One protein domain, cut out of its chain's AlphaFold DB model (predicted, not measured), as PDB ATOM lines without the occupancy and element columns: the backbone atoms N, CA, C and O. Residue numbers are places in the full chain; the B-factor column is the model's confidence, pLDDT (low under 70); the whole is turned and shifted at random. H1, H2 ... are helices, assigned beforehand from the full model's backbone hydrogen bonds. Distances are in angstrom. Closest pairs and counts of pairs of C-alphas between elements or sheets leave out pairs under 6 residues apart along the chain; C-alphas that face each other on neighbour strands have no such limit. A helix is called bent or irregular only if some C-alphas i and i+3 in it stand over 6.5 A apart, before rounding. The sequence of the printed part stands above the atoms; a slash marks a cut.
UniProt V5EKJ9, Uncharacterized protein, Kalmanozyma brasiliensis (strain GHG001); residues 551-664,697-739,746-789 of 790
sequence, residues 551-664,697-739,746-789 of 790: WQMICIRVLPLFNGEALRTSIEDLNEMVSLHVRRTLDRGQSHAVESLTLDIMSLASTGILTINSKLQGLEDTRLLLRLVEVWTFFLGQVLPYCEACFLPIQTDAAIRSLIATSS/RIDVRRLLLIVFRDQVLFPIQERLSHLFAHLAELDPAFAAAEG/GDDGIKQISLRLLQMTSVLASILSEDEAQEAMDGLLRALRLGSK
ATOM      1  N   TRP A 551     116.939-261.761  42.580       88.38
ATOM      2  CA  TRP A 551     117.789-261.695  41.388       88.38
ATOM      3  C   TRP A 551     117.409-260.524  40.474       88.38
ATOM      4  O   TRP A 551     118.276-259.760  40.055       88.38
ATOM      5  N   GLN A 552     116.109-260.293  40.255       84.38
ATOM      6  CA  GLN A 552     115.621-259.170  39.445       84.38
ATOM      7  C   GLN A 552     116.056-257.813  40.027       84.38
ATOM      8  O   GLN A 552     116.450-256.916  39.282       84.38
ATOM      9  N   MET A 553     116.063-257.675  41.359       83.94
ATOM     10  CA  MET A 553     116.534-256.456  42.035       83.94
ATOM     11  C   MET A 553     118.041-256.215  41.860       83.94
ATOM     12  O   MET A 553     118.464-255.062  41.792       83.94
ATOM     13  N   ILE A 554     118.843-257.279  41.749       89.75
ATOM     14  CA  ILE A 554     120.272-257.183  41.422       89.75
ATOM     15  C   ILE A 554     120.438-256.773  39.951       89.75
ATOM     16  O   ILE A 554     121.138-255.801  39.673       89.75
ATOM     17  N   CYS A 555     119.730-257.422  39.018       89.62
ATOM     18  CA  CYS A 555     119.745-257.069  37.592       89.62
ATOM     19  C   CYS A 555     119.430-255.584  37.350       89.62
ATOM     20  O   CYS A 555     120.198-254.899  36.680       89.62
ATOM     21  N   ILE A 556     118.343-255.062  37.934       87.81
ATOM     22  CA  ILE A 556     117.911-253.662  37.762       87.81
ATOM     23  C   ILE A 556     118.971-252.661  38.255       87.81
ATOM     24  O   ILE A 556     119.111-251.582  37.682       87.81
ATOM     25  N   ARG A 557     119.734-253.005  39.299       87.81
ATOM     26  CA  ARG A 557     120.759-252.122  39.883       87.81
ATOM     27  C   ARG A 557     122.125-252.233  39.198       87.81
ATOM     28  O   ARG A 557     122.864-251.254  39.202       87.81
ATOM     29  N   VAL A 558     122.452-253.388  38.609       90.88
ATOM     30  CA  VAL A 558     123.749-253.642  37.953       90.88
ATOM     31  C   VAL A 558     123.719-253.342  36.449       90.88
ATOM     32  O   VAL A 558     124.701-252.828  35.927       90.88
ATOM     33  N   LEU A 559     122.620-253.594  35.729       91.25
ATOM     34  CA  LEU A 559     122.565-253.375  34.272       91.25
ATOM     35  C   LEU A 559     122.869-251.928  33.802       91.25
ATOM     36  O   LEU A 559     123.542-251.803  32.776       91.25
ATOM     37  N   PRO A 560     122.489-250.842  34.515       90.38
ATOM     38  CA  PRO A 560     122.853-249.470  34.127       90.38
ATOM     39  C   PRO A 560     124.369-249.224  33.993       90.38
ATOM     40  O   PRO A 560     124.791-248.405  33.171       90.38
ATOM     41  N   LEU A 561     125.194-249.997  34.714       90.44
ATOM     42  CA  LEU A 561     126.658-249.970  34.614       90.44
ATOM     43  C   LEU A 561     127.147-250.209  33.180       90.44
ATOM     44  O   LEU A 561     128.082-249.555  32.734       90.44
ATOM     45  N   PHE A 562     126.494-251.098  32.426       89.75
ATOM     46  CA  PHE A 562     126.866-251.418  31.040       89.75
ATOM     47  C   PHE A 562     126.510-250.290  30.059       89.75
ATOM     48  O   PHE A 562     127.066-250.215  28.959       89.75
ATOM     49  N   ASN A 563     125.614-249.374  30.446       86.44
ATOM     50  CA  ASN A 563     125.353-248.174  29.663       86.44
ATOM     51  C   ASN A 563     126.400-247.069  29.912       86.44
ATOM     52  O   ASN A 563     126.687-246.296  28.997       86.44
ATOM     53  N   GLY A 564     126.986-247.035  31.113       84.31
ATOM     54  CA  GLY A 564     127.882-245.978  31.592       84.31
ATOM     55  C   GLY A 564     127.312-245.158  32.754       84.31
ATOM     56  O   GLY A 564     127.848-244.099  33.068       84.31
ATOM     57  N   GLU A 565     126.230-245.617  33.392       86.19
ATOM     58  CA  GLU A 565     125.740-245.021  34.636       86.19
ATOM     59  C   GLU A 565     126.499-245.575  35.848       86.19
ATOM     60  O   GLU A 565     126.823-246.761  35.912       86.19
ATOM     61  N   ALA A 566     126.739-244.726  36.849       80.38
ATOM     62  CA  ALA A 566     127.252-245.176  38.138       80.38
ATOM     63  C   ALA A 566     126.206-246.029  38.880       80.38
ATOM     64  O   ALA A 566     125.000-245.784  38.776       80.38
ATOM     65  N   LEU A 567     126.668-247.000  39.677       84.25
ATOM     66  CA  LEU A 567     125.790-247.791  40.541       84.25
ATOM     67  C   LEU A 567     125.031-246.865  41.504       84.25
ATOM     68  O   LEU A 567     125.629-246.088  42.247       84.25
ATOM     69  N   ARG A 568     123.698-246.961  41.495       75.69
ATOM     70  CA  ARG A 568     122.804-246.110  42.305       75.69
ATOM     71  C   ARG A 568     122.628-246.599  43.749       75.69
ATOM     72  O   ARG A 568     121.897-245.984  44.519       75.69
ATOM     73  N   THR A 569     123.270-247.709  44.105       83.06
ATOM     74  CA  THR A 569     123.289-248.312  45.444       83.06
ATOM     75  C   THR A 569     124.721-248.686  45.805       83.06
ATOM     76  O   THR A 569     125.542-248.878  44.908       83.06
ATOM     77  N   SER A 570     125.013-248.807  47.101       87.81
ATOM     78  CA  SER A 570     126.330-249.237  47.578       87.81
ATOM     79  C   SER A 570     126.679-250.642  47.050       87.81
ATOM     80  O   SER A 570     125.795-251.423  46.668       87.81
ATOM     81  N   ILE A 571     127.973-250.970  47.008       88.06
ATOM     82  CA  ILE A 571     128.431-252.313  46.609       88.06
ATOM     83  C   ILE A 571     128.122-253.306  47.739       88.06
ATOM     84  O   ILE A 571     127.809-254.465  47.488       88.06
ATOM     85  N   GLU A 572     128.115-252.819  48.973       89.38
ATOM     86  CA  GLU A 572     127.763-253.506  50.205       89.38
ATOM     87  C   GLU A 572     126.300-253.995  50.185       89.38
ATOM     88  O   GLU A 572     126.055-255.189  50.352       89.38
ATOM     89  N   ASP A 573     125.333-253.127  49.860       87.50
ATOM     90  CA  ASP A 573     123.910-253.483  49.705       87.50
ATOM     91  C   ASP A 573     123.729-254.535  48.593       87.50
ATOM     92  O   ASP A 573     122.918-255.463  48.699       87.50
ATOM     93  N   LEU A 574     124.485-254.390  47.497       88.31
ATOM     94  CA  LEU A 574     124.500-255.340  46.382       88.31
ATOM     95  C   LEU A 574     125.074-256.694  46.819       88.31
ATOM     96  O   LEU A 574     124.488-257.730  46.503       88.31
ATOM     97  N   ASN A 575     126.152-256.703  47.605       91.50
ATOM     98  CA  ASN A 575     126.732-257.908  48.188       91.50
ATOM     99  C   ASN A 575     125.763-258.605  49.162       91.50
ATOM    100  O   ASN A 575     125.676-259.837  49.143       91.50
ATOM    101  N   GLU A 576     124.992-257.871  49.970       88.62
ATOM    102  CA  GLU A 576     123.963-258.469  50.833       88.62
ATOM    103  C   GLU A 576     122.853-259.144  50.015       88.62
ATOM    104  O   GLU A 576     122.526-260.309  50.257       88.62
ATOM    105  N   MET A 577     122.316-258.473  48.989       86.00
ATOM    106  CA  MET A 577     121.302-259.072  48.108       86.00
ATOM    107  C   MET A 577     121.834-260.291  47.348       86.00
ATOM    108  O   MET A 577     121.138-261.303  47.258       86.00
ATOM    109  N   VAL A 578     123.069-260.234  46.837       90.00
ATOM    110  CA  VAL A 578     123.722-261.377  46.179       90.00
ATOM    111  C   VAL A 578     123.910-262.533  47.168       90.00
ATOM    112  O   VAL A 578     123.623-263.678  46.821       90.00
ATOM    113  N   SER A 579     124.281-262.258  48.421       89.12
ATOM    114  CA  SER A 579     124.370-263.272  49.485       89.12
ATOM    115  C   SER A 579     123.010-263.906  49.811       89.12
ATOM    116  O   SER A 579     122.923-265.109  50.059       89.12
ATOM    117  N   LEU A 580     121.927-263.121  49.783       87.81
ATOM    118  CA  LEU A 580     120.559-263.624  49.952       87.81
ATOM    119  C   LEU A 580     120.097-264.471  48.755       87.81
ATOM    120  O   LEU A 580     119.406-265.468  48.965       87.81
ATOM    121  N   HIS A 581     120.494-264.125  47.525       88.62
ATOM    122  CA  HIS A 581     120.240-264.954  46.337       88.62
ATOM    123  C   HIS A 581     121.001-266.283  46.406       88.62
ATOM    124  O   HIS A 581     120.393-267.339  46.248       88.62
ATOM    125  N   VAL A 582     122.297-266.247  46.743       87.62
ATOM    126  CA  VAL A 582     123.134-267.443  46.956       87.62
ATOM    127  C   VAL A 582     122.480-268.410  47.940       87.62
ATOM    128  O   VAL A 582     122.286-269.575  47.600       87.62
ATOM    129  N   ARG A 583     122.080-267.929  49.126       86.44
ATOM    130  CA  ARG A 583     121.438-268.769  50.152       86.44
ATOM    131  C   ARG A 583     120.153-269.414  49.632       86.44
ATOM    132  O   ARG A 583     120.065-270.634  49.629       86.44
ATOM    133  N   ARG A 584     119.226-268.632  49.062       84.81
ATOM    134  CA  ARG A 584     117.967-269.172  48.510       84.81
ATOM    135  C   ARG A 584     118.186-270.170  47.371       84.81
ATOM    136  O   ARG A 584     117.387-271.089  47.213       84.81
ATOM    137  N   THR A 585     119.234-270.005  46.569       83.38
ATOM    138  CA  THR A 585     119.568-270.936  45.481       83.38
ATOM    139  C   THR A 585     120.195-272.231  46.014       83.38
ATOM    140  O   THR A 585     119.879-273.306  45.507       83.38
ATOM    141  N   LEU A 586     120.976-272.168  47.098       82.88
ATOM    142  CA  LEU A 586     121.437-273.349  47.841       82.88
ATOM    143  C   LEU A 586     120.270-274.090  48.523       82.88
ATOM    144  O   LEU A 586     120.185-275.313  48.403       82.88
ATOM    145  N   ASP A 587     119.347-273.358  49.159       81.12
ATOM    146  CA  ASP A 587     118.143-273.896  49.816       81.12
ATOM    147  C   ASP A 587     117.204-274.612  48.824       81.12
ATOM    148  O   ASP A 587     116.548-275.593  49.171       81.12
ATOM    149  N   ARG A 588     117.151-274.141  47.569       78.31
ATOM    150  CA  ARG A 588     116.357-274.738  46.478       78.31
ATOM    151  C   ARG A 588     116.959-276.025  45.902       78.31
ATOM    152  O   ARG A 588     116.215-276.804  45.310       78.31
ATOM    153  N   GLY A 589     118.267-276.258  46.037       72.69
ATOM    154  CA  GLY A 589     118.910-277.473  45.526       72.69
ATOM    155  C   GLY A 589     120.419-277.353  45.315       72.69
ATOM    156  O   GLY A 589     120.882-276.922  44.260       72.69
ATOM    157  N   GLN A 590     121.196-277.842  46.283       71.50
ATOM    158  CA  GLN A 590     122.664-277.762  46.291       71.50
ATOM    159  C   GLN A 590     123.353-278.368  45.050       71.50
ATOM    160  O   GLN A 590     124.415-277.886  44.663       71.50
ATOM    161  N   SER A 591     122.764-279.381  44.398       69.44
ATOM    162  CA  SER A 591     123.359-280.047  43.225       69.44
ATOM    163  C   SER A 591     123.386-279.188  41.956       69.44
ATOM    164  O   SER A 591     124.271-279.378  41.130       69.44
ATOM    165  N   HIS A 592     122.451-278.242  41.812       74.81
ATOM    166  CA  HIS A 592     122.353-277.344  40.649       74.81
ATOM    167  C   HIS A 592     122.635-275.879  41.000       74.81
ATOM    168  O   HIS A 592     122.619-275.022  40.122       74.81
ATOM    169  N   ALA A 593     122.923-275.558  42.266       78.94
ATOM    170  CA  ALA A 593     123.139-274.180  42.700       78.94
ATOM    171  C   ALA A 593     124.311-273.493  41.970       78.94
ATOM    172  O   ALA A 593     124.192-272.339  41.568       78.94
ATOM    173  N   VAL A 594     125.419-274.208  41.740       81.06
ATOM    174  CA  VAL A 594     126.598-273.688  41.013       81.06
ATOM    175  C   VAL A 594     126.277-273.430  39.535       81.06
ATOM    176  O   VAL A 594     126.662-272.398  38.987       81.06
ATOM    177  N   GLU A 595     125.535-274.342  38.907       81.44
ATOM    178  CA  GLU A 595     125.065-274.246  37.520       81.44
ATOM    179  C   GLU A 595     124.095-273.062  37.353       81.44
ATOM    180  O   GLU A 595     124.324-272.189  36.517       81.44
ATOM    181  N   SER A 596     123.085-272.960  38.225       82.38
ATOM    182  CA  SER A 596     122.104-271.870  38.232       82.38
ATOM    183  C   SER A 596     122.758-270.504  38.439       82.38
ATOM    184  O   SER A 596     122.500-269.598  37.656       82.38
ATOM    185  N   LEU A 597     123.642-270.349  39.434       86.75
ATOM    186  CA  LEU A 597     124.336-269.078  39.684       86.75
ATOM    187  C   LEU A 597     125.265-268.682  38.524       86.75
ATOM    188  O   LEU A 597     125.444-267.495  38.254       86.75
ATOM    189  N   THR A 598     125.834-269.659  37.812       86.88
ATOM    190  CA  THR A 598     126.633-269.398  36.607       86.88
ATOM    191  C   THR A 598     125.746-268.912  35.458       86.88
ATOM    192  O   THR A 598     126.062-267.901  34.835       86.88
ATOM    193  N   LEU A 599     124.609-269.573  35.210       84.56
ATOM    194  CA  LEU A 599     123.634-269.171  34.188       84.56
ATOM    195  C   LEU A 599     122.993-267.804  34.485       84.56
ATOM    196  O   LEU A 599     122.805-267.008  33.564       84.56
ATOM    197  N   ASP A 600     122.725-267.501  35.756       87.56
ATOM    198  CA  ASP A 600     122.250-266.194  36.221       87.56
ATOM    199  C   ASP A 600     123.243-265.084  35.826       87.56
ATOM    200  O   ASP A 600     122.870-264.131  35.131       87.56
ATOM    201  N   ILE A 601     124.529-265.239  36.181       89.75
ATOM    202  CA  ILE A 601     125.601-264.295  35.811       89.75
ATOM    203  C   ILE A 601     125.739-264.184  34.284       89.75
ATOM    204  O   ILE A 601     125.845-263.069  33.771       89.75
ATOM    205  N   MET A 602     125.696-265.300  33.544       87.69
ATOM    206  CA  MET A 602     125.739-265.301  32.072       87.69
ATOM    207  C   MET A 602     124.587-264.504  31.451       87.69
ATOM    208  O   MET A 602     124.803-263.730  30.520       87.69
ATOM    209  N   SER A 603     123.371-264.656  31.977       87.69
ATOM    210  CA  SER A 603     122.171-263.972  31.490       87.69
ATOM    211  C   SER A 603     122.236-262.456  31.722       87.69
ATOM    212  O   SER A 603     121.936-261.665  30.820       87.69
ATOM    213  N   LEU A 604     122.714-262.034  32.898       91.75
ATOM    214  CA  LEU A 604     122.938-260.623  33.223       91.75
ATOM    215  C   LEU A 604     124.056-260.024  32.358       91.75
ATOM    216  O   LEU A 604     123.858-258.969  31.755       91.75
ATOM    217  N   ALA A 605     125.194-260.717  32.242       90.75
ATOM    218  CA  ALA A 605     126.317-260.308  31.402       90.75
ATOM    219  C   ALA A 605     125.896-260.139  29.935       90.75
ATOM    220  O   ALA A 605     126.187-259.109  29.336       90.75
ATOM    221  N   SER A 606     125.157-261.108  29.387       91.12
ATOM    222  CA  SER A 606     124.591-261.074  28.032       91.12
ATOM    223  C   SER A 606     123.685-259.858  27.831       91.12
ATOM    224  O   SER A 606     123.882-259.065  26.912       91.12
ATOM    225  N   THR A 607     122.746-259.635  28.753       88.62
ATOM    226  CA  THR A 607     121.811-258.500  28.686       88.62
ATOM    227  C   THR A 607     122.547-257.153  28.703       88.62
ATOM    228  O   THR A 607     122.216-256.249  27.932       88.62
ATOM    229  N   GLY A 608     123.585-257.017  29.532       88.62
ATOM    230  CA  GLY A 608     124.427-255.823  29.575       88.62
ATOM    231  C   GLY A 608     125.310-255.646  28.332       88.62
ATOM    232  O   GLY A 608     125.409-254.548  27.786       88.62
ATOM    233  N   ILE A 609     125.922-256.720  27.836       90.38
ATOM    234  CA  ILE A 609     126.855-256.679  26.700       90.38
ATOM    235  C   ILE A 609     126.131-256.414  25.373       90.38
ATOM    236  O   ILE A 609     126.690-255.723  24.522       90.38
ATOM    237  N   LEU A 610     124.856-256.786  25.225       87.19
ATOM    238  CA  LEU A 610     124.015-256.319  24.111       87.19
ATOM    239  C   LEU A 610     123.902-254.779  24.048       87.19
ATOM    240  O   LEU A 610     123.926-254.207  22.957       87.19
ATOM    241  N   THR A 611     123.867-254.095  25.200       87.44
ATOM    242  CA  THR A 611     123.850-252.614  25.295       87.44
ATOM    243  C   THR A 611     125.196-251.985  24.911       87.44
ATOM    244  O   THR A 611     125.266-250.815  24.535       87.44
ATOM    245  N   ILE A 612     126.279-252.758  24.996       86.94
ATOM    246  CA  ILE A 612     127.616-252.364  24.546       86.94
ATOM    247  C   ILE A 612     127.771-252.635  23.042       86.94
ATOM    248  O   ILE A 612     128.246-251.770  22.311       86.94
ATOM    249  N   ASN A 613     127.317-253.794  22.561       87.06
ATOM    250  CA  ASN A 613     127.417-254.207  21.161       87.06
ATOM    251  C   ASN A 613     126.624-253.284  20.214       87.06
ATOM    252  O   ASN A 613     127.104-252.937  19.137       87.06
ATOM    253  N   SER A 614     125.453-252.787  20.634       85.56
ATOM    254  CA  SER A 614     124.690-251.801  19.850       85.56
ATOM    255  C   SER A 614     125.486-250.521  19.541       85.56
ATOM    256  O   SER A 614     125.262-249.900  18.505       85.56
ATOM    257  N   LYS A 615     126.479-250.165  20.372       81.31
ATOM    258  CA  LYS A 615     127.365-248.998  20.190       81.31
ATOM    259  C   LYS A 615     128.464-249.218  19.130       81.31
ATOM    260  O   LYS A 615     129.272-248.309  18.933       81.31
ATOM    261  N   LEU A 616     128.503-250.390  18.480       84.94
ATOM    262  CA  LEU A 616     129.454-250.780  17.422       84.94
ATOM    263  C   LEU A 616     128.784-251.121  16.075       84.94
ATOM    264  O   LEU A 616     129.468-251.231  15.056       84.94
ATOM    265  N   GLN A 617     127.460-251.296  16.049       82.62
ATOM    266  CA  GLN A 617     126.724-251.662  14.836       82.62
ATOM    267  C   GLN A 617     126.646-250.490  13.843       82.62
ATOM    268  O   GLN A 617     126.593-249.326  14.231       82.62
ATOM    269  N   GLY A 618     126.658-250.797  12.541       79.12
ATOM    270  CA  GLY A 618     126.539-249.798  11.466       79.12
ATOM    271  C   GLY A 618     127.764-248.901  11.228       79.12
ATOM    272  O   GLY A 618     127.714-248.050  10.345       79.12
ATOM    273  N   LEU A 619     128.865-249.075  11.969       84.88
ATOM    274  CA  LEU A 619     130.074-248.259  11.815       84.88
ATOM    275  C   LEU A 619     130.918-248.650  10.591       84.88
ATOM    276  O   LEU A 619     131.061-249.831  10.267       84.88
ATOM    277  N   GLU A 620     131.535-247.643   9.971       81.31
ATOM    278  CA  GLU A 620     132.592-247.753   8.951       81.31
ATOM    279  C   GLU A 620     133.909-248.276   9.559       81.31
ATOM    280  O   GLU A 620     134.133-248.153  10.761       81.31
ATOM    281  N   ASP A 621     134.795-248.844   8.738       79.31
ATOM    282  CA  ASP A 621     135.972-249.610   9.187       79.31
ATOM    283  C   ASP A 621     136.938-248.849  10.114       79.31
ATOM    284  O   ASP A 621     137.319-249.360  11.169       79.31
ATOM    285  N   THR A 622     137.300-247.609   9.775       70.31
ATOM    286  CA  THR A 622     138.185-246.774  10.610       70.31
ATOM    287  C   THR A 622     137.526-246.402  11.940       70.31
ATOM    288  O   THR A 622     138.144-246.476  13.002       70.31
ATOM    289  N   ARG A 623     136.232-246.064  11.908       80.19
ATOM    290  CA  ARG A 623     135.439-245.716  13.099       80.19
ATOM    291  C   ARG A 623     135.177-246.922  13.999       80.19
ATOM    292  O   ARG A 623     135.126-246.757  15.217       80.19
ATOM    293  N   LEU A 624     135.059-248.122  13.427       86.31
ATOM    294  CA  LEU A 624     134.894-249.370  14.168       86.31
ATOM    295  C   LEU A 624     136.092-249.636  15.088       86.31
ATOM    296  O   LEU A 624     135.880-249.939  16.258       86.31
ATOM    297  N   LEU A 625     137.332-249.492  14.601       85.00
ATOM    298  CA  LEU A 625     138.528-249.760  15.416       85.00
ATOM    299  C   LEU A 625     138.664-248.789  16.598       85.00
ATOM    300  O   LEU A 625     138.892-249.233  17.725       85.00
ATOM    301  N   LEU A 626     138.458-247.488  16.362       83.75
ATOM    302  CA  LEU A 626     138.424-246.468  17.419       83.75
ATOM    303  C   LEU A 626     137.359-246.800  18.469       83.75
ATOM    304  O   LEU A 626     137.661-246.932  19.657       83.75
ATOM    305  N   ARG A 627     136.113-247.017  18.027       86.25
ATOM    306  CA  ARG A 627     134.989-247.279  18.930       86.25
ATOM    307  C   ARG A 627     135.131-248.601  19.681       86.25
ATOM    308  O   ARG A 627     134.690-248.694  20.824       86.25
ATOM    309  N   LEU A 628     135.777-249.604  19.087       89.81
ATOM    310  CA  LEU A 628     136.078-250.877  19.738       89.81
ATOM    311  C   LEU A 628     137.123-250.718  20.851       89.81
ATOM    312  O   LEU A 628     136.964-251.316  21.915       89.81
ATOM    313  N   VAL A 629     138.141-249.869  20.663       88.69
ATOM    314  CA  VAL A 629     139.107-249.526  21.722       88.69
ATOM    315  C   VAL A 629     138.450-248.734  22.855       88.69
ATOM    316  O   VAL A 629     138.716-249.027  24.024       88.69
ATOM    317  N   GLU A 630     137.559-247.787  22.551       88.75
ATOM    318  CA  GLU A 630     136.761-247.084  23.569       88.75
ATOM    319  C   GLU A 630     135.884-248.058  24.369       88.75
ATOM    320  O   GLU A 630     135.927-248.065  25.600       88.75
ATOM    321  N   VAL A 631     135.132-248.920  23.673       91.06
ATOM    322  CA  VAL A 631     134.261-249.947  24.263       91.06
ATOM    323  C   VAL A 631     135.049-250.919  25.138       91.06
ATOM    324  O   VAL A 631     134.637-251.187  26.266       91.06
ATOM    325  N   TRP A 632     136.196-251.412  24.667       92.81
ATOM    326  CA  TRP A 632     137.072-252.286  25.449       92.81
ATOM    327  C   TRP A 632     137.626-251.583  26.691       92.81
ATOM    328  O   TRP A 632     137.614-252.153  27.779       92.81
ATOM    329  N   THR A 633     138.073-250.331  26.556       88.81
ATOM    330  CA  THR A 633     138.630-249.550  27.673       88.81
ATOM    331  C   THR A 633     137.567-249.264  28.736       88.81
ATOM    332  O   THR A 633     137.833-249.402  29.930       88.81
ATOM    333  N   PHE A 634     136.342-248.941  28.316       91.25
ATOM    334  CA  PHE A 634     135.182-248.794  29.193       91.25
ATOM    335  C   PHE A 634     134.804-250.114  29.884       91.25
ATOM    336  O   PHE A 634     134.641-250.153  31.106       91.25
ATOM    337  N   PHE A 635     134.720-251.215  29.131       93.38
ATOM    338  CA  PHE A 635     134.386-252.530  29.672       93.38
ATOM    339  C   PHE A 635     135.422-253.005  30.702       93.38
ATOM    340  O   PHE A 635     135.063-253.358  31.823       93.38
ATOM    341  N   LEU A 636     136.711-252.950  30.359       91.94
ATOM    342  CA  LEU A 636     137.811-253.389  31.220       91.94
ATOM    343  C   LEU A 636     138.004-252.479  32.448       91.94
ATOM    344  O   LEU A 636     138.401-252.965  33.506       91.94
ATOM    345  N   GLY A 637     137.753-251.172  32.307       86.69
ATOM    346  CA  GLY A 637     137.995-250.169  33.349       86.69
ATOM    347  C   GLY A 637     136.810-249.866  34.272       86.69
ATOM    348  O   GLY A 637     137.036-249.431  35.398       86.69
ATOM    349  N   GLN A 638     135.567-250.077  33.827       88.69
ATOM    350  CA  GLN A 638     134.357-249.748  34.598       88.69
ATOM    351  C   GLN A 638     133.416-250.943  34.758       88.69
ATOM    352  O   GLN A 638     133.029-251.262  35.878       88.69
ATOM    353  N   VAL A 639     133.069-251.649  33.680       90.81
ATOM    354  CA  VAL A 639     132.082-252.742  33.768       90.81
ATOM    355  C   VAL A 639     132.642-253.941  34.539       90.81
ATOM    356  O   VAL A 639     132.015-254.424  35.481       90.81
ATOM    357  N   LEU A 640     133.836-254.407  34.171       92.75
ATOM    358  CA  LEU A 640     134.448-255.606  34.744       92.75
ATOM    359  C   LEU A 640     134.742-255.465  36.255       92.75
ATOM    360  O   LEU A 640     134.260-256.320  37.000       92.75
ATOM    361  N   PRO A 641     135.418-254.405  36.755       91.81
ATOM    362  CA  PRO A 641     135.805-254.334  38.168       91.81
ATOM    363  C   PRO A 641     134.614-254.120  39.111       91.81
ATOM    364  O   PRO A 641     134.587-254.658  40.217       91.81
ATOM    365  N   TYR A 642     133.601-253.360  38.680       91.69
ATOM    366  CA  TYR A 642     132.395-253.154  39.484       91.69
ATOM    367  C   TYR A 642     131.517-254.412  39.511       91.69
ATOM    368  O   TYR A 642     130.955-254.721  40.560       91.69
ATOM    369  N   CYS A 643     131.439-255.192  38.425       91.44
ATOM    370  CA  CYS A 643     130.772-256.497  38.454       91.44
ATOM    371  C   CYS A 643     131.516-257.515  39.336       91.44
ATOM    372  O   CYS A 643     130.871-258.202  40.129       91.44
ATOM    373  N   GLU A 644     132.852-257.586  39.261       90.94
ATOM    374  CA  GLU A 644     133.678-258.388  40.182       90.94
ATOM    375  C   GLU A 644     133.377-258.032  41.648       90.94
ATOM    376  O   GLU A 644     133.134-258.920  42.465       90.94
ATOM    377  N   ALA A 645     133.296-256.736  41.969       88.62
ATOM    378  CA  ALA A 645     132.954-256.263  43.307       88.62
ATOM    379  C   ALA A 645     131.507-256.608  43.721       88.62
ATOM    380  O   ALA A 645     131.289-257.087  44.833       88.62
ATOM    381  N   CYS A 646     130.515-256.435  42.839       89.81
ATOM    382  CA  CYS A 646     129.106-256.745  43.133       89.81
ATOM    383  C   CYS A 646     128.861-258.242  43.386       89.81
ATOM    384  O   CYS A 646     128.081-258.598  44.271       89.81
ATOM    385  N   PHE A 647     129.527-259.119  42.629       92.56
ATOM    386  CA  PHE A 647     129.353-260.575  42.707       92.56
ATOM    387  C   PHE A 647     130.404-261.287  43.574       92.56
ATOM    388  O   PHE A 647     130.383-262.517  43.677       92.56
ATOM    389  N   LEU A 648     131.254-260.531  44.279       88.94
ATOM    390  CA  LEU A 648     132.244-261.034  45.234       88.94
ATOM    391  C   LEU A 648     131.700-262.101  46.218       88.94
ATOM    392  O   LEU A 648     132.430-263.067  46.473       88.94
ATOM    393  N   PRO A 649     130.451-262.039  46.736       87.31
ATOM    394  CA  PRO A 649     129.907-263.099  47.589       87.31
ATOM    395  C   PRO A 649     129.841-264.471  46.907       87.31
ATOM    396  O   PRO A 649     130.198-265.468  47.527       87.31
ATOM    397  N   ILE A 650     129.493-264.543  45.616       84.69
ATOM    398  CA  ILE A 650     129.435-265.814  44.860       84.69
ATOM    399  C   ILE A 650     130.832-266.451  44.764       84.69
ATOM    400  O   ILE A 650     130.974-267.673  44.777       84.69
ATOM    401  N   GLN A 651     131.881-265.625  44.728       80.19
ATOM    402  CA  GLN A 651     133.273-266.079  44.675       80.19
ATOM    403  C   GLN A 651     133.870-266.391  46.059       80.19
ATOM    404  O   GLN A 651     134.890-267.092  46.156       80.19
ATOM    405  N   THR A 652     133.282-265.859  47.137       80.88
ATOM    406  CA  THR A 652     133.821-265.927  48.506       80.88
ATOM    407  C   THR A 652     133.076-266.872  49.443       80.88
ATOM    408  O   THR A 652     133.713-267.396  50.360       80.88
ATOM    409  N   ASP A 653     131.797-267.158  49.184       79.88
ATOM    410  CA  ASP A 653     130.942-267.991  50.030       79.88
ATOM    411  C   ASP A 653     131.525-269.396  50.288       79.88
ATOM    412  O   ASP A 653     131.963-270.118  49.383       79.88
ATOM    413  N   ALA A 654     131.543-269.784  51.565       71.06
ATOM    414  CA  ALA A 654     132.162-271.022  52.021       71.06
ATOM    415  C   ALA A 654     131.355-272.282  51.659       71.06
ATOM    416  O   ALA A 654     131.958-273.343  51.504       71.06
ATOM    417  N   ALA A 655     130.031-272.183  51.495       70.00
ATOM    418  CA  ALA A 655     129.168-273.294  51.104       70.00
ATOM    419  C   ALA A 655     129.255-273.571  49.594       70.00
ATOM    420  O   ALA A 655     129.366-274.729  49.193       70.00
ATOM    421  N   ILE A 656     129.321-272.534  48.750       72.56
ATOM    422  CA  ILE A 656     129.647-272.708  47.320       72.56
ATOM    423  C   ILE A 656     131.028-273.369  47.178       72.56
ATOM    424  O   ILE A 656     131.194-274.340  46.436       72.56
ATOM    425  N   ARG A 657     132.027-272.880  47.924       72.31
ATOM    426  CA  ARG A 657     133.393-273.429  47.902       72.31
ATOM    427  C   ARG A 657     133.467-274.877  48.398       72.31
ATOM    428  O   ARG A 657     134.231-275.650  47.822       72.31
ATOM    429  N   SER A 658     132.699-275.257  49.423       67.00
ATOM    430  CA  SER A 658     132.673-276.641  49.911       67.00
ATOM    431  C   SER A 658     131.963-277.579  48.936       67.00
ATOM    432  O   SER A 658     132.502-278.644  48.660       67.00
ATOM    433  N   LEU A 659     130.848-277.169  48.323       66.88
ATOM    434  CA  LEU A 659     130.151-277.970  47.308       66.88
ATOM    435  C   LEU A 659     131.043-278.281  46.097       66.88
ATOM    436  O   LEU A 659     131.121-279.437  45.687       66.88
ATOM    437  N   ILE A 660     131.785-277.288  45.588       64.69
ATOM    438  CA  ILE A 660     132.743-277.463  44.476       64.69
ATOM    439  C   ILE A 660     133.916-278.392  44.868       64.69
ATOM    440  O   ILE A 660     134.443-279.139  44.038       64.69
ATOM    441  N   ALA A 661     134.320-278.398  46.144       61.22
ATOM    442  CA  ALA A 661     135.305-279.353  46.655       61.22
ATOM    443  C   ALA A 661     134.718-280.773  46.792       61.22
ATOM    444  O   ALA A 661     135.365-281.750  46.410       61.22
ATOM    445  N   THR A 662     133.480-280.904  47.277       57.97
ATOM    446  CA  THR A 662     132.797-282.197  47.431       57.97
ATOM    447  C   THR A 662     132.509-282.853  46.082       57.97
ATOM    448  O   THR A 662     132.810-284.038  45.930       57.97
ATOM    449  N   SER A 663     132.036-282.109  45.074       49.91
ATOM    450  CA  SER A 663     131.866-282.639  43.712       49.91
ATOM    451  C   SER A 663     133.186-283.142  43.117       49.91
ATOM    452  O   SER A 663     133.206-284.169  42.446       49.91
ATOM    453  N   SER A 664     134.304-282.476  43.427       48.81
ATOM    454  CA  SER A 664     135.644-282.899  42.999       48.81
ATOM    455  C   SER A 664     136.122-284.172  43.721       48.81
ATOM    456  O   SER A 664     136.774-285.019  43.113       48.81
ATOM    457  N   ARG A 697     136.188-272.873  40.380       63.47
ATOM    458  CA  ARG A 697     135.324-271.825  40.961       63.47
ATOM    459  C   ARG A 697     134.600-270.938  39.936       63.47
ATOM    460  O   ARG A 697     135.196-270.557  38.937       63.47
ATOM    461  N   ILE A 698     133.385-270.494  40.286       78.00
ATOM    462  CA  ILE A 698     132.656-269.439  39.560       78.00
ATOM    463  C   ILE A 698     133.536-268.179  39.497       78.00
ATOM    464  O   ILE A 698     133.669-267.437  40.478       78.00
ATOM    465  N   ASP A 699     134.158-267.951  38.343       86.25
ATOM    466  CA  ASP A 699     134.969-266.769  38.094       86.25
ATOM    467  C   ASP A 699     134.186-265.734  37.287       86.25
ATOM    468  O   ASP A 699     134.091-265.816  36.064       86.25
ATOM    469  N   VAL A 700     133.652-264.738  37.996       88.94
ATOM    470  CA  VAL A 700     132.918-263.596  37.436       88.94
ATOM    471  C   VAL A 700     133.740-262.905  36.341       88.94
ATOM    472  O   VAL A 700     133.172-262.491  35.330       88.94
ATOM    473  N   ARG A 701     135.073-262.856  36.489       90.62
ATOM    474  CA  ARG A 701     135.981-262.256  35.510       90.62
ATOM    475  C   ARG A 701     135.996-263.031  34.198       90.62
ATOM    476  O   ARG A 701     135.667-262.471  33.153       90.62
ATOM    477  N   ARG A 702     136.357-264.321  34.246       89.56
ATOM    478  CA  ARG A 702     136.376-265.202  33.067       89.56
ATOM    479  C   ARG A 702     135.006-265.272  32.396       89.56
ATOM    480  O   ARG A 702     134.935-265.208  31.174       89.56
ATOM    481  N   LEU A 703     133.932-265.329  33.183       90.25
ATOM    482  CA  LEU A 703     132.552-265.321  32.694       90.25
ATOM    483  C   LEU A 703     132.225-264.050  31.886       90.25
ATOM    484  O   LEU A 703     131.763-264.148  30.750       90.25
ATOM    485  N   LEU A 704     132.511-262.857  32.415       91.44
ATOM    486  CA  LEU A 704     132.280-261.597  31.694       91.44
ATOM    487  C   LEU A 704     133.142-261.476  30.426       91.44
ATOM    488  O   LEU A 704     132.668-260.970  29.409       91.44
ATOM    489  N   LEU A 705     134.386-261.967  30.464       92.62
ATOM    490  CA  LEU A 705     135.291-261.973  29.309       92.62
ATOM    491  C   LEU A 705     134.815-262.915  28.187       92.62
ATOM    492  O   LEU A 705     134.898-262.530  27.020       92.62
ATOM    493  N   ILE A 706     134.267-264.091  28.520       89.44
ATOM    494  CA  ILE A 706     133.655-265.019  27.548       89.44
ATOM    495  C   ILE A 706     132.495-264.334  26.818       89.44
ATOM    496  O   ILE A 706     132.503-264.252  25.594       89.44
ATOM    497  N   VAL A 707     131.537-263.751  27.546       90.88
ATOM    498  CA  VAL A 707     130.371-263.115  26.904       90.88
ATOM    499  C   VAL A 707     130.773-261.897  26.066       90.88
ATOM    500  O   VAL A 707     130.197-261.673  25.002       90.88
ATOM    501  N   PHE A 708     131.792-261.135  26.485       92.88
ATOM    502  CA  PHE A 708     132.320-260.033  25.675       92.88
ATOM    503  C   PHE A 708     132.922-260.554  24.362       92.88
ATOM    504  O   PHE A 708     132.596-260.043  23.293       92.88
ATOM    505  N   ARG A 709     133.754-261.602  24.418       92.25
ATOM    506  CA  ARG A 709     134.315-262.256  23.227       92.25
ATOM    507  C   ARG A 709     133.209-262.734  22.280       92.25
ATOM    508  O   ARG A 709     133.217-262.362  21.107       92.25
ATOM    509  N   ASP A 710     132.262-263.508  22.800       90.94
ATOM    510  CA  ASP A 710     131.263-264.240  22.013       90.94
ATOM    511  C   ASP A 710     130.215-263.321  21.374       90.94
ATOM    512  O   ASP A 710     129.710-263.616  20.293       90.94
ATOM    513  N   GLN A 711     129.891-262.193  22.017       90.69
ATOM    514  CA  GLN A 711     128.873-261.262  21.523       90.69
ATOM    515  C   GLN A 711     129.440-260.017  20.832       90.69
ATOM    516  O   GLN A 711     128.741-259.442  20.000       90.69
ATOM    517  N   VAL A 712     130.668-259.587  21.151       90.56
ATOM    518  CA  VAL A 712     131.259-258.353  20.597       90.56
ATOM    519  C   VAL A 712     132.300-258.633  19.515       90.56
ATOM    520  O   VAL A 712     132.299-257.931  18.510       90.56
ATOM    521  N   LEU A 713     133.179-259.629  19.683       89.94
ATOM    522  CA  LEU A 713     134.270-259.881  18.726       89.94
ATOM    523  C   LEU A 713     133.972-261.014  17.744       89.94
ATOM    524  O   LEU A 713     134.197-260.846  16.546       89.94
ATOM    525  N   PHE A 714     133.460-262.149  18.222       89.50
ATOM    526  CA  PHE A 714     133.190-263.318  17.380       89.50
ATOM    527  C   PHE A 714     132.255-263.015  16.184       89.50
ATOM    528  O   PHE A 714     132.584-263.442  15.075       89.50
ATOM    529  N   PRO A 715     131.181-262.199  16.311       89.19
ATOM    530  CA  PRO A 715     130.308-261.865  15.177       89.19
ATOM    531  C   PRO A 715     130.936-260.950  14.112       89.19
ATOM    532  O   PRO A 715     130.359-260.783  13.041       89.19
ATOM    533  N   ILE A 716     132.090-260.332  14.395       88.81
ATOM    534  CA  ILE A 716     132.802-259.413  13.486       88.81
ATOM    535  C   ILE A 716     134.242-259.868  13.193       88.81
ATOM    536  O   ILE A 716     135.032-259.100  12.642       88.81
ATOM    537  N   GLN A 717     134.592-261.111  13.542       88.56
ATOM    538  CA  GLN A 717     135.967-261.620  13.505       88.56
ATOM    539  C   GLN A 717     136.629-261.517  12.122       88.56
ATOM    540  O   GLN A 717     137.785-261.113  12.029       88.56
ATOM    541  N   GLU A 718     135.909-261.806  11.036       87.25
ATOM    542  CA  GLU A 718     136.462-261.773   9.674       87.25
ATOM    543  C   GLU A 718     136.815-260.339   9.257       87.25
ATOM    544  O   GLU A 718     137.897-260.073   8.729       87.25
ATOM    545  N   ARG A 719     135.930-259.391   9.592       88.00
ATOM    546  CA  ARG A 719     136.124-257.955   9.366       88.00
ATOM    547  C   ARG A 719     137.304-257.427  10.184       88.00
ATOM    548  O   ARG A 719     138.158-256.735   9.641       88.00
ATOM    549  N   LEU A 720     137.398-257.791  11.465       86.81
ATOM    550  CA  LEU A 720     138.537-257.411  12.308       86.81
ATOM    551  C   LEU A 720     139.852-258.040  11.831       86.81
ATOM    552  O   LEU A 720     140.868-257.356  11.836       86.81
ATOM    553  N   SER A 721     139.841-259.288  11.360       86.12
ATOM    554  CA  SER A 721     141.014-259.954  10.780       86.12
ATOM    555  C   SER A 721     141.564-259.176   9.580       86.12
ATOM    556  O   SER A 721     142.756-258.862   9.536       86.12
ATOM    557  N   HIS A 722     140.685-258.760   8.660       84.69
ATOM    558  CA  HIS A 722     141.062-257.929   7.515       84.69
ATOM    559  C   HIS A 722     141.640-256.568   7.942       84.69
ATOM    560  O   HIS A 722     142.656-256.129   7.401       84.69
ATOM    561  N   LEU A 723     141.029-255.908   8.929       83.69
ATOM    562  CA  LEU A 723     141.469-254.596   9.417       83.69
ATOM    563  C   LEU A 723     142.758-254.652  10.251       83.69
ATOM    564  O   LEU A 723     143.551-253.715  10.211       83.69
ATOM    565  N   PHE A 724     143.007-255.747  10.971       84.50
ATOM    566  CA  PHE A 724     144.255-255.962  11.707       84.50
ATOM    567  C   PHE A 724     145.426-256.300  10.776       84.50
ATOM    568  O   PHE A 724     146.566-255.988  11.115       84.50
ATOM    569  N   ALA A 725     145.164-256.906   9.612       80.56
ATOM    570  CA  ALA A 725     146.182-257.176   8.598       80.56
ATOM    571  C   ALA A 725     146.653-255.899   7.875       80.56
ATOM    572  O   ALA A 725     147.854-255.719   7.694       80.56
ATOM    573  N   HIS A 726     145.732-254.995   7.525       77.06
ATOM    574  CA  HIS A 726     146.016-253.757   6.775       77.06
ATOM    575  C   HIS A 726     146.154-252.513   7.677       77.06
ATOM    576  O   HIS A 726     145.994-251.383   7.220       77.06
ATOM    577  N   LEU A 727     146.437-252.694   8.974       73.06
ATOM    578  CA  LEU A 727     146.410-251.610   9.965       73.06
ATOM    579  C   LEU A 727     147.376-250.454   9.630       73.06
ATOM    580  O   LEU A 727     147.047-249.299   9.883       73.06
ATOM    581  N   ALA A 728     148.527-250.763   9.024       65.94
ATOM    582  CA  ALA A 728     149.517-249.779   8.580       65.94
ATOM    583  C   ALA A 728     149.073-248.958   7.348       65.94
ATOM    584  O   ALA A 728     149.524-247.832   7.168       65.94
ATOM    585  N   GLU A 729     148.168-249.479   6.513       65.62
ATOM    586  CA  GLU A 729     147.677-248.783   5.309       65.62
ATOM    587  C   GLU A 729     146.575-247.757   5.630       65.62
ATOM    588  O   GLU A 729     146.302-246.853   4.840       65.62
ATOM    589  N   LEU A 730     145.948-247.873   6.807       63.19
ATOM    590  CA  LEU A 730     144.875-246.988   7.274       63.19
ATOM    591  C   LEU A 730     145.384-245.674   7.901       63.19
ATOM    592  O   LEU A 730     144.572-244.795   8.197       63.19
ATOM    593  N   ASP A 731     146.699-245.519   8.084       56.59
ATOM    594  CA  ASP A 731     147.357-244.358   8.708       56.59
ATOM    595  C   ASP A 731     146.855-242.986   8.178       56.59
ATOM    596  O   ASP A 731     146.363-242.181   8.981       56.59
ATOM    597  N   PRO A 732     146.780-242.731   6.849       54.81
ATOM    598  CA  PRO A 732     146.288-241.450   6.329       54.81
ATOM    599  C   PRO A 732     144.819-241.157   6.675       54.81
ATOM    600  O   PRO A 732     144.411-239.995   6.728       54.81
ATOM    601  N   ALA A 733     144.008-242.197   6.894       54.47
ATOM    602  CA  ALA A 733     142.586-242.069   7.199       54.47
ATOM    603  C   ALA A 733     142.323-241.839   8.698       54.47
ATOM    604  O   ALA A 733     141.356-241.157   9.045       54.47
ATOM    605  N   PHE A 734     143.187-242.349   9.583       56.00
ATOM    606  CA  PHE A 734     143.126-242.050  11.017       56.00
ATOM    607  C   PHE A 734     143.541-240.605  11.309       56.00
ATOM    608  O   PHE A 734     142.794-239.887  11.977       56.00
ATOM    609  N   ALA A 735     144.639-240.129  10.711       52.41
ATOM    610  CA  ALA A 735     145.073-238.734  10.839       52.41
ATOM    611  C   ALA A 735     144.000-237.721  10.378       52.41
ATOM    612  O   ALA A 735     143.860-236.644  10.957       52.41
ATOM    613  N   ALA A 736     143.194-238.077   9.369       53.31
ATOM    614  CA  ALA A 736     142.066-237.266   8.906       53.31
ATOM    615  C   ALA A 736     140.833-237.311   9.837       53.31
ATOM    616  O   ALA A 736     140.009-236.397   9.799       53.31
ATOM    617  N   ALA A 737     140.689-238.352  10.664       52.12
ATOM    618  CA  ALA A 737     139.561-238.529  11.578       52.12
ATOM    619  C   ALA A 737     139.780-237.868  12.954       52.12
ATOM    620  O   ALA A 737     138.822-237.371  13.546       52.12
ATOM    621  N   GLU A 738     141.020-237.832  13.451       50.88
ATOM    622  CA  GLU A 738     141.363-237.244  14.760       50.88
ATOM    623  C   GLU A 738     141.465-235.706  14.747       50.88
ATOM    624  O   GLU A 738     141.413-235.073  15.801       50.88
ATOM    625  N   GLY A 739     141.552-235.083  13.564       45.44
ATOM    626  CA  GLY A 739     141.899-233.668  13.347       45.44
ATOM    627  C   GLY A 739     140.961-232.585  13.912       45.44
ATOM    628  O   GLY A 739     141.039-231.441  13.474       45.44
ATOM    629  N   GLY A 746     150.038-237.648  15.538       47.03
ATOM    630  CA  GLY A 746     149.182-238.763  15.074       47.03
ATOM    631  C   GLY A 746     149.849-240.150  15.104       47.03
ATOM    632  O   GLY A 746     149.185-241.159  15.330       47.03
ATOM    633  N   ASP A 747     151.179-240.188  14.993       51.06
ATOM    634  CA  ASP A 747     152.007-241.392  15.146       51.06
ATOM    635  C   ASP A 747     151.875-242.043  16.548       51.06
ATOM    636  O   ASP A 747     151.932-243.267  16.677       51.06
ATOM    637  N   ASP A 748     151.616-241.259  17.604       57.62
ATOM    638  CA  ASP A 748     151.367-241.776  18.960       57.62
ATOM    639  C   ASP A 748     149.930-242.296  19.150       57.62
ATOM    640  O   ASP A 748     149.698-243.170  19.994       57.62
ATOM    641  N   GLY A 749     148.956-241.780  18.392       62.34
ATOM    642  CA  GLY A 749     147.545-242.178  18.474       62.34
ATOM    643  C   GLY A 749     147.332-243.607  17.978       62.34
ATOM    644  O   GLY A 749     146.866-244.479  18.717       62.34
ATOM    645  N   ILE A 750     147.795-243.894  16.758       66.75
ATOM    646  CA  ILE A 750     147.682-245.222  16.132       66.75
ATOM    647  C   ILE A 750     148.450-246.285  16.936       66.75
ATOM    648  O   ILE A 750     147.952-247.399  17.119       66.75
ATOM    649  N   LYS A 751     149.613-245.939  17.506       70.19
ATOM    650  CA  LYS A 751     150.370-246.832  18.404       70.19
ATOM    651  C   LYS A 751     149.616-247.143  19.696       70.19
ATOM    652  O   LYS A 751     149.650-248.280  20.161       70.19
ATOM    653  N   GLN A 752     148.892-246.183  20.268       73.31
ATOM    654  CA  GLN A 752     148.030-246.449  21.423       73.31
ATOM    655  C   GLN A 752     146.832-247.334  21.050       73.31
ATOM    656  O   GLN A 752     146.514-248.263  21.796       73.31
ATOM    657  N   ILE A 753     146.209-247.115  19.889       78.75
ATOM    658  CA  ILE A 753     145.105-247.940  19.373       78.75
ATOM    659  C   ILE A 753     145.568-249.391  19.159       78.75
ATOM    660  O   ILE A 753     144.942-250.316  19.684       78.75
ATOM    661  N   SER A 754     146.694-249.611  18.472       80.62
ATOM    662  CA  SER A 754     147.223-250.959  18.212       80.62
ATOM    663  C   SER A 754     147.640-251.682  19.499       80.62
ATOM    664  O   SER A 754     147.305-252.855  19.676       80.62
ATOM    665  N   LEU A 755     148.256-250.980  20.461       82.50
ATOM    666  CA  LEU A 755     148.560-251.520  21.791       82.50
ATOM    667  C   LEU A 755     147.296-251.908  22.577       82.50
ATOM    668  O   LEU A 755     147.302-252.930  23.267       82.50
ATOM    669  N   ARG A 756     146.195-251.152  22.466       83.69
ATOM    670  CA  ARG A 756     144.912-251.494  23.113       83.69
ATOM    671  C   ARG A 756     144.218-252.680  22.446       83.69
ATOM    672  O   ARG A 756     143.714-253.546  23.160       83.69
ATOM    673  N   LEU A 757     144.248-252.776  21.117       87.38
ATOM    674  CA  LEU A 757     143.756-253.947  20.379       87.38
ATOM    675  C   LEU A 757     144.587-255.205  20.698       87.38
ATOM    676  O   LEU A 757     144.031-256.296  20.851       87.38
ATOM    677  N   LEU A 758     145.903-255.057  20.885       86.12
ATOM    678  CA  LEU A 758     146.798-256.144  21.294       86.12
ATOM    679  C   LEU A 758     146.556-256.562  22.748       86.12
ATOM    680  O   LEU A 758     146.567-257.757  23.047       86.12
ATOM    681  N   GLN A 759     146.282-255.606  23.641       89.12
ATOM    682  CA  GLN A 759     145.854-255.882  25.013       89.12
ATOM    683  C   GLN A 759     144.531-256.663  25.025       89.12
ATOM    684  O   GLN A 759     144.441-257.684  25.701       89.12
ATOM    685  N   MET A 760     143.528-256.215  24.263       90.81
ATOM    686  CA  MET A 760     142.220-256.869  24.155       90.81
ATOM    687  C   MET A 760     142.337-258.307  23.648       90.81
ATOM    688  O   MET A 760     141.919-259.239  24.334       90.81
ATOM    689  N   THR A 761     142.951-258.501  22.479       86.75
ATOM    690  CA  THR A 761     143.110-259.833  21.873       86.75
ATOM    691  C   THR A 761     143.948-260.765  22.748       86.75
ATOM    692  O   THR A 761     143.576-261.921  22.916       86.75
ATOM    693  N   SER A 762     145.014-260.274  23.397       87.25
ATOM    694  CA  SER A 762     145.826-261.096  24.313       87.25
ATOM    695  C   SER A 762     145.080-261.488  25.595       87.25
ATOM    696  O   SER A 762     145.258-262.603  26.079       87.25
ATOM    697  N   VAL A 763     144.240-260.607  26.155       87.38
ATOM    698  CA  VAL A 763     143.422-260.927  27.340       87.38
ATOM    699  C   VAL A 763     142.323-261.929  26.989       87.38
ATOM    700  O   VAL A 763     142.118-262.883  27.736       87.38
ATOM    701  N   LEU A 764     141.649-261.773  25.848       87.31
ATOM    702  CA  LEU A 764     140.569-262.679  25.447       87.31
ATOM    703  C   LEU A 764     141.095-264.035  24.946       87.31
ATOM    704  O   LEU A 764     140.482-265.055  25.235       87.31
ATOM    705  N   ALA A 765     142.280-264.084  24.330       84.62
ATOM    706  CA  ALA A 765     142.977-265.343  24.052       84.62
ATOM    707  C   ALA A 765     143.457-266.067  25.332       84.62
ATOM    708  O   ALA A 765     143.696-267.271  25.304       84.62
ATOM    709  N   SER A 766     143.570-265.380  26.478       85.00
ATOM    710  CA  SER A 766     143.948-266.014  27.756       85.00
ATOM    711  C   SER A 766     142.798-266.735  28.481       85.00
ATOM    712  O   SER A 766     143.012-267.300  29.552       85.00
ATOM    713  N   ILE A 767     141.585-266.742  27.908       82.19
ATOM    714  CA  ILE A 767     140.404-267.418  28.473       82.19
ATOM    715  C   ILE A 767     140.565-268.946  28.460       82.19
ATOM    716  O   ILE A 767     140.102-269.604  29.400       82.19
ATOM    717  N   LEU A 768     141.216-269.490  27.424       76.38
ATOM    718  CA  LEU A 768     141.477-270.920  27.225       76.38
ATOM    719  C   LEU A 768     140.206-271.768  27.381       76.38
ATOM    720  O   LEU A 768     140.079-272.588  28.291       76.38
ATOM    721  N   SER A 769     139.219-271.519  26.527       73.69
ATOM    722  CA  SER A 769     138.145-272.476  26.244       73.69
ATOM    723  C   SER A 769     138.491-273.256  24.979       73.69
ATOM    724  O   SER A 769     139.071-272.710  24.049       73.69
ATOM    725  N   GLU A 770     138.147-274.538  24.932       74.62
ATOM    726  CA  GLU A 770     138.430-275.404  23.780       74.62
ATOM    727  C   GLU A 770     137.295-275.273  22.741       74.62
ATOM    728  O   GLU A 770     136.574-276.226  22.456       74.62
ATOM    729  N   ASP A 771     137.076-274.046  22.246       83.31
ATOM    730  CA  ASP A 771     135.974-273.668  21.352       83.31
ATOM    731  C   ASP A 771     136.410-272.833  20.129       83.31
ATOM    732  O   ASP A 771     137.455-272.185  20.112       83.31
ATOM    733  N   GLU A 772     135.566-272.814  19.093       84.88
ATOM    734  CA  GLU A 772     135.776-272.056  17.844       84.88
ATOM    735  C   GLU A 772     135.997-270.552  18.105       84.88
ATOM    736  O   GLU A 772     136.776-269.885  17.422       84.88
ATOM    737  N   ALA A 773     135.365-270.015  19.152       82.88
ATOM    738  CA  ALA A 773     135.533-268.629  19.571       82.88
ATOM    739  C   ALA A 773     136.905-268.338  20.216       82.88
ATOM    740  O   ALA A 773     137.360-267.195  20.159       82.88
ATOM    741  N   GLN A 774     137.601-269.330  20.783       86.56
ATOM    742  CA  GLN A 774     139.008-269.209  21.182       86.56
ATOM    743  C   GLN A 774     139.927-269.246  19.955       86.56
ATOM    744  O   GLN A 774     140.775-268.362  19.822       86.56
ATOM    745  N   GLU A 775     139.727-270.194  19.029       85.94
ATOM    746  CA  GLU A 775     140.523-270.270  17.789       85.94
ATOM    747  C   GLU A 775     140.441-268.963  16.982       85.94
ATOM    748  O   GLU A 775     141.458-268.464  16.486       85.94
ATOM    749  N   ALA A 776     139.255-268.346  16.943       85.62
ATOM    750  CA  ALA A 776     139.025-267.010  16.402       85.62
ATOM    751  C   ALA A 776     139.906-265.928  17.059       85.62
ATOM    752  O   ALA A 776     140.521-265.116  16.359       85.62
ATOM    753  N   MET A 777     140.005-265.903  18.395       88.06
ATOM    754  CA  MET A 777     140.827-264.911  19.106       88.06
ATOM    755  C   MET A 777     142.323-265.135  18.885       88.06
ATOM    756  O   MET A 777     143.058-264.164  18.703       88.06
ATOM    757  N   ASP A 778     142.779-266.388  18.834       86.12
ATOM    758  CA  ASP A 778     144.167-266.717  18.496       86.12
ATOM    759  C   ASP A 778     144.503-266.389  17.029       86.12
ATOM    760  O   ASP A 778     145.630-265.986  16.719       86.12
ATOM    761  N   GLY A 779     143.520-266.481  16.127       85.50
ATOM    762  CA  GLY A 779     143.589-265.971  14.757       85.50
ATOM    763  C   GLY A 779     143.749-264.448  14.705       85.50
ATOM    764  O   GLY A 779     144.702-263.952  14.098       85.50
ATOM    765  N   LEU A 780     142.883-263.701  15.397       86.69
ATOM    766  CA  LEU A 780     142.951-262.234  15.490       86.69
ATOM    767  C   LEU A 780     144.262-261.744  16.123       86.69
ATOM    768  O   LEU A 780     144.894-260.817  15.613       86.69
ATOM    769  N   LEU A 781     144.712-262.395  17.199       86.25
ATOM    770  CA  LEU A 781     145.983-262.106  17.862       86.25
ATOM    771  C   LEU A 781     147.180-262.354  16.929       86.25
ATOM    772  O   LEU A 781     148.165-261.614  16.970       86.25
ATOM    773  N   ARG A 782     147.103-263.372  16.063       85.81
ATOM    774  CA  ARG A 782     148.116-263.652  15.035       85.81
ATOM    775  C   ARG A 782     148.099-262.606  13.922       85.81
ATOM    776  O   ARG A 782     149.172-262.129  13.566       85.81
ATOM    777  N   ALA A 783     146.923-262.219  13.425       82.56
ATOM    778  CA  ALA A 783     146.770-261.179  12.406       82.56
ATOM    779  C   ALA A 783     147.358-259.840  12.880       82.56
ATOM    780  O   ALA A 783     148.230-259.279  12.219       82.56
ATOM    781  N   LEU A 784     146.990-259.387  14.083       81.25
ATOM    782  CA  LEU A 784     147.488-258.131  14.651       81.25
ATOM    783  C   LEU A 784     149.008-258.158  14.912       81.25
ATOM    784  O   LEU A 784     149.697-257.165  14.689       81.25
ATOM    785  N   ARG A 785     149.570-259.306  15.321       80.12
ATOM    786  CA  ARG A 785     151.029-259.502  15.481       80.12
ATOM    787  C   ARG A 785     151.809-259.561  14.160       80.12
ATOM    788  O   ARG A 785     153.039-259.517  14.207       80.12
ATOM    789  N   LEU A 786     151.126-259.702  13.023       75.69
ATOM    790  CA  LEU A 786     151.710-259.616  11.683       75.69
ATOM    791  C   LEU A 786     151.567-258.193  11.124       75.69
ATOM    792  O   LEU A 786     152.575-257.614  10.733       75.69
ATOM    793  N   GLY A 787     150.372-257.597  11.191       62.72
ATOM    794  CA  GLY A 787     150.133-256.209  10.766       62.72
ATOM    795  C   GLY A 787     150.922-255.167  11.570       62.72
ATOM    796  O   GLY A 787     151.316-254.147  11.027       62.72
ATOM    797  N   SER A 788     151.249-255.451  12.837       58.38
ATOM    798  CA  SER A 788     152.124-254.617  13.683       58.38
ATOM    799  C   SER A 788     153.637-254.853  13.465       58.38
ATOM    800  O   SER A 788     154.445-254.455  14.309       58.38
ATOM    801  N   LYS A 789     154.035-255.561  12.397       53.16
ATOM    802  CA  LYS A 789     155.443-255.815  12.021       53.16
ATOM    803  C   LYS A 789     155.805-255.361  10.600       53.16
ATOM    804  O   LYS A 789     156.968-255.519  10.223       53.16
TER     805      LYS A 789
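AT A GLANCE: This is residues 551 to 664, 697 to 739 and 746 to 789 of the 790 residues of an uncharacterized protein of Kalmanozyma brasiliensis (strain GHG001) (UniProt V5EKJ9). Three long helical pieces, H4, H5 and H7a, make an up-and-down bundle, each running against the one before it, in the core of an elongated body. H3 slants over one end with H1 alongside it and H6 nearby; toward the other end the hairpin of H9 and H10 packs on the bundle, H7b turns away from H7a onto H10, and the small H8 meets the first part of H9. The printed part has 201 residues with ten named helices, H1 to H10 in order along it, and no named strand; its class is all helix. It is compact, with a radius of gyration of the C-alphas of 19.1 A, and spans 61 by 37 by 26 A.

HOW THE PARTS SIT: H1, residues 551 to 558, touches residues 574 to 581 of H3, residues 571 to 588, at a shallow tilt of 22 degrees, opposite ways; the closest C-alphas are those of Trp 551 and His 581, 6.4 A apart. H2, residues 560 to 563, meets H1 only through their link. It touches H4, residues 593 to 616, with the C-alphas of Phe 562 and Gly 608 closest at 5.2 A. H5, residues 621 to 652, is the hub, touching five helices, and has a kink of 53 degrees near residue 646. H4 and H5 form a helical hairpin at a shallow tilt of 24 degrees, their closest C-alphas being those of Leu 616 and Leu 624, 6.5 A apart. With residues 645 to 650 H5 touches H3 at a steep tilt of 66 degrees; the closest C-alphas are those of Ile 571 and Cys 646, 5.7 A apart. H6, residues 654 to 664, is near H3, with 7 pairs of C-alphas within 10 A. H7, residues 700 to 725, was assigned as one helix by its hydrogen bonds but is bent: C-alphas 715 and 718 are 8.3 A apart. Its arms H7a, residues 700 to 715, and H7b, residues 718 to 725, are about perpendicular at 87 degrees. H7a touches H4 at a steep tilt of 43 degrees, the same way, with the C-alphas of Asn 613 and Val 712 closest at 5.7 A. H7a touches H5 at a shallow tilt of 25 degrees, opposite ways, with the C-alphas of Glu 644 and Val 700 closest at 5.9 A. H5 is irregular, with C-alphas 646 and 649 7.8 A apart, and so is H7a, with C-alphas 712 and 715 6.53 A apart. H8, residues 731 to 738, touches H9, residues 746 to 765, about perpendicular at 82 degrees; the C-alphas of Ala 735 and Gly 746 are closest at 5.9 A. H9 touches H5, with the C-alphas of Val 629 and Arg 756 closest at 6.3 A. H9 and H10, residues 772 to 787, form a helical hairpin at 28 degrees, the C-alphas of Ala 765 and Met 777 being closest at 5.4 A. H7b touches H10 at a shallow tilt of 25 degrees, the same way, with the C-alphas of Ala 725 and Gly 787 closest at 4.6 A. H1, H3, H6, H7b, H8 and H10 have every O i to N i+4 pair within hydrogen-bond range, H4 has 17 of 20, H5 21 of 28, H7a 10 of 12 and H9 15 of 16, and H2 is too short for such a pair.

IN THESE COORDINATES: H1 begins at C-alpha 551, (117.789, -261.695, 41.388). H3 is 25.5 A long from first to last C-alpha, H4 35.0 A, and H5 42.6 A from C-alpha 621 at (135.972, -249.610, 9.187). H7a measures 22.5 A, H9 28.7 A and H10 22.5 A, ending at C-alpha 787, (150.133, -256.209, 10.766).

THE WHOLE: The two C-alphas farthest apart are those of Asp 587 and Pro 732, at 61.1 A. Residues 665 to 696 and 740 to 745 are not printed; C-alphas 664 and 697 are 11.3 A apart, C-alphas 739 and 746 9.1 A. Of the links that are printed whole, none is long. Mean pLDDT of the printed part is 81.5; 29 residues are under 70, among them 658 to 664 and 728 to 739.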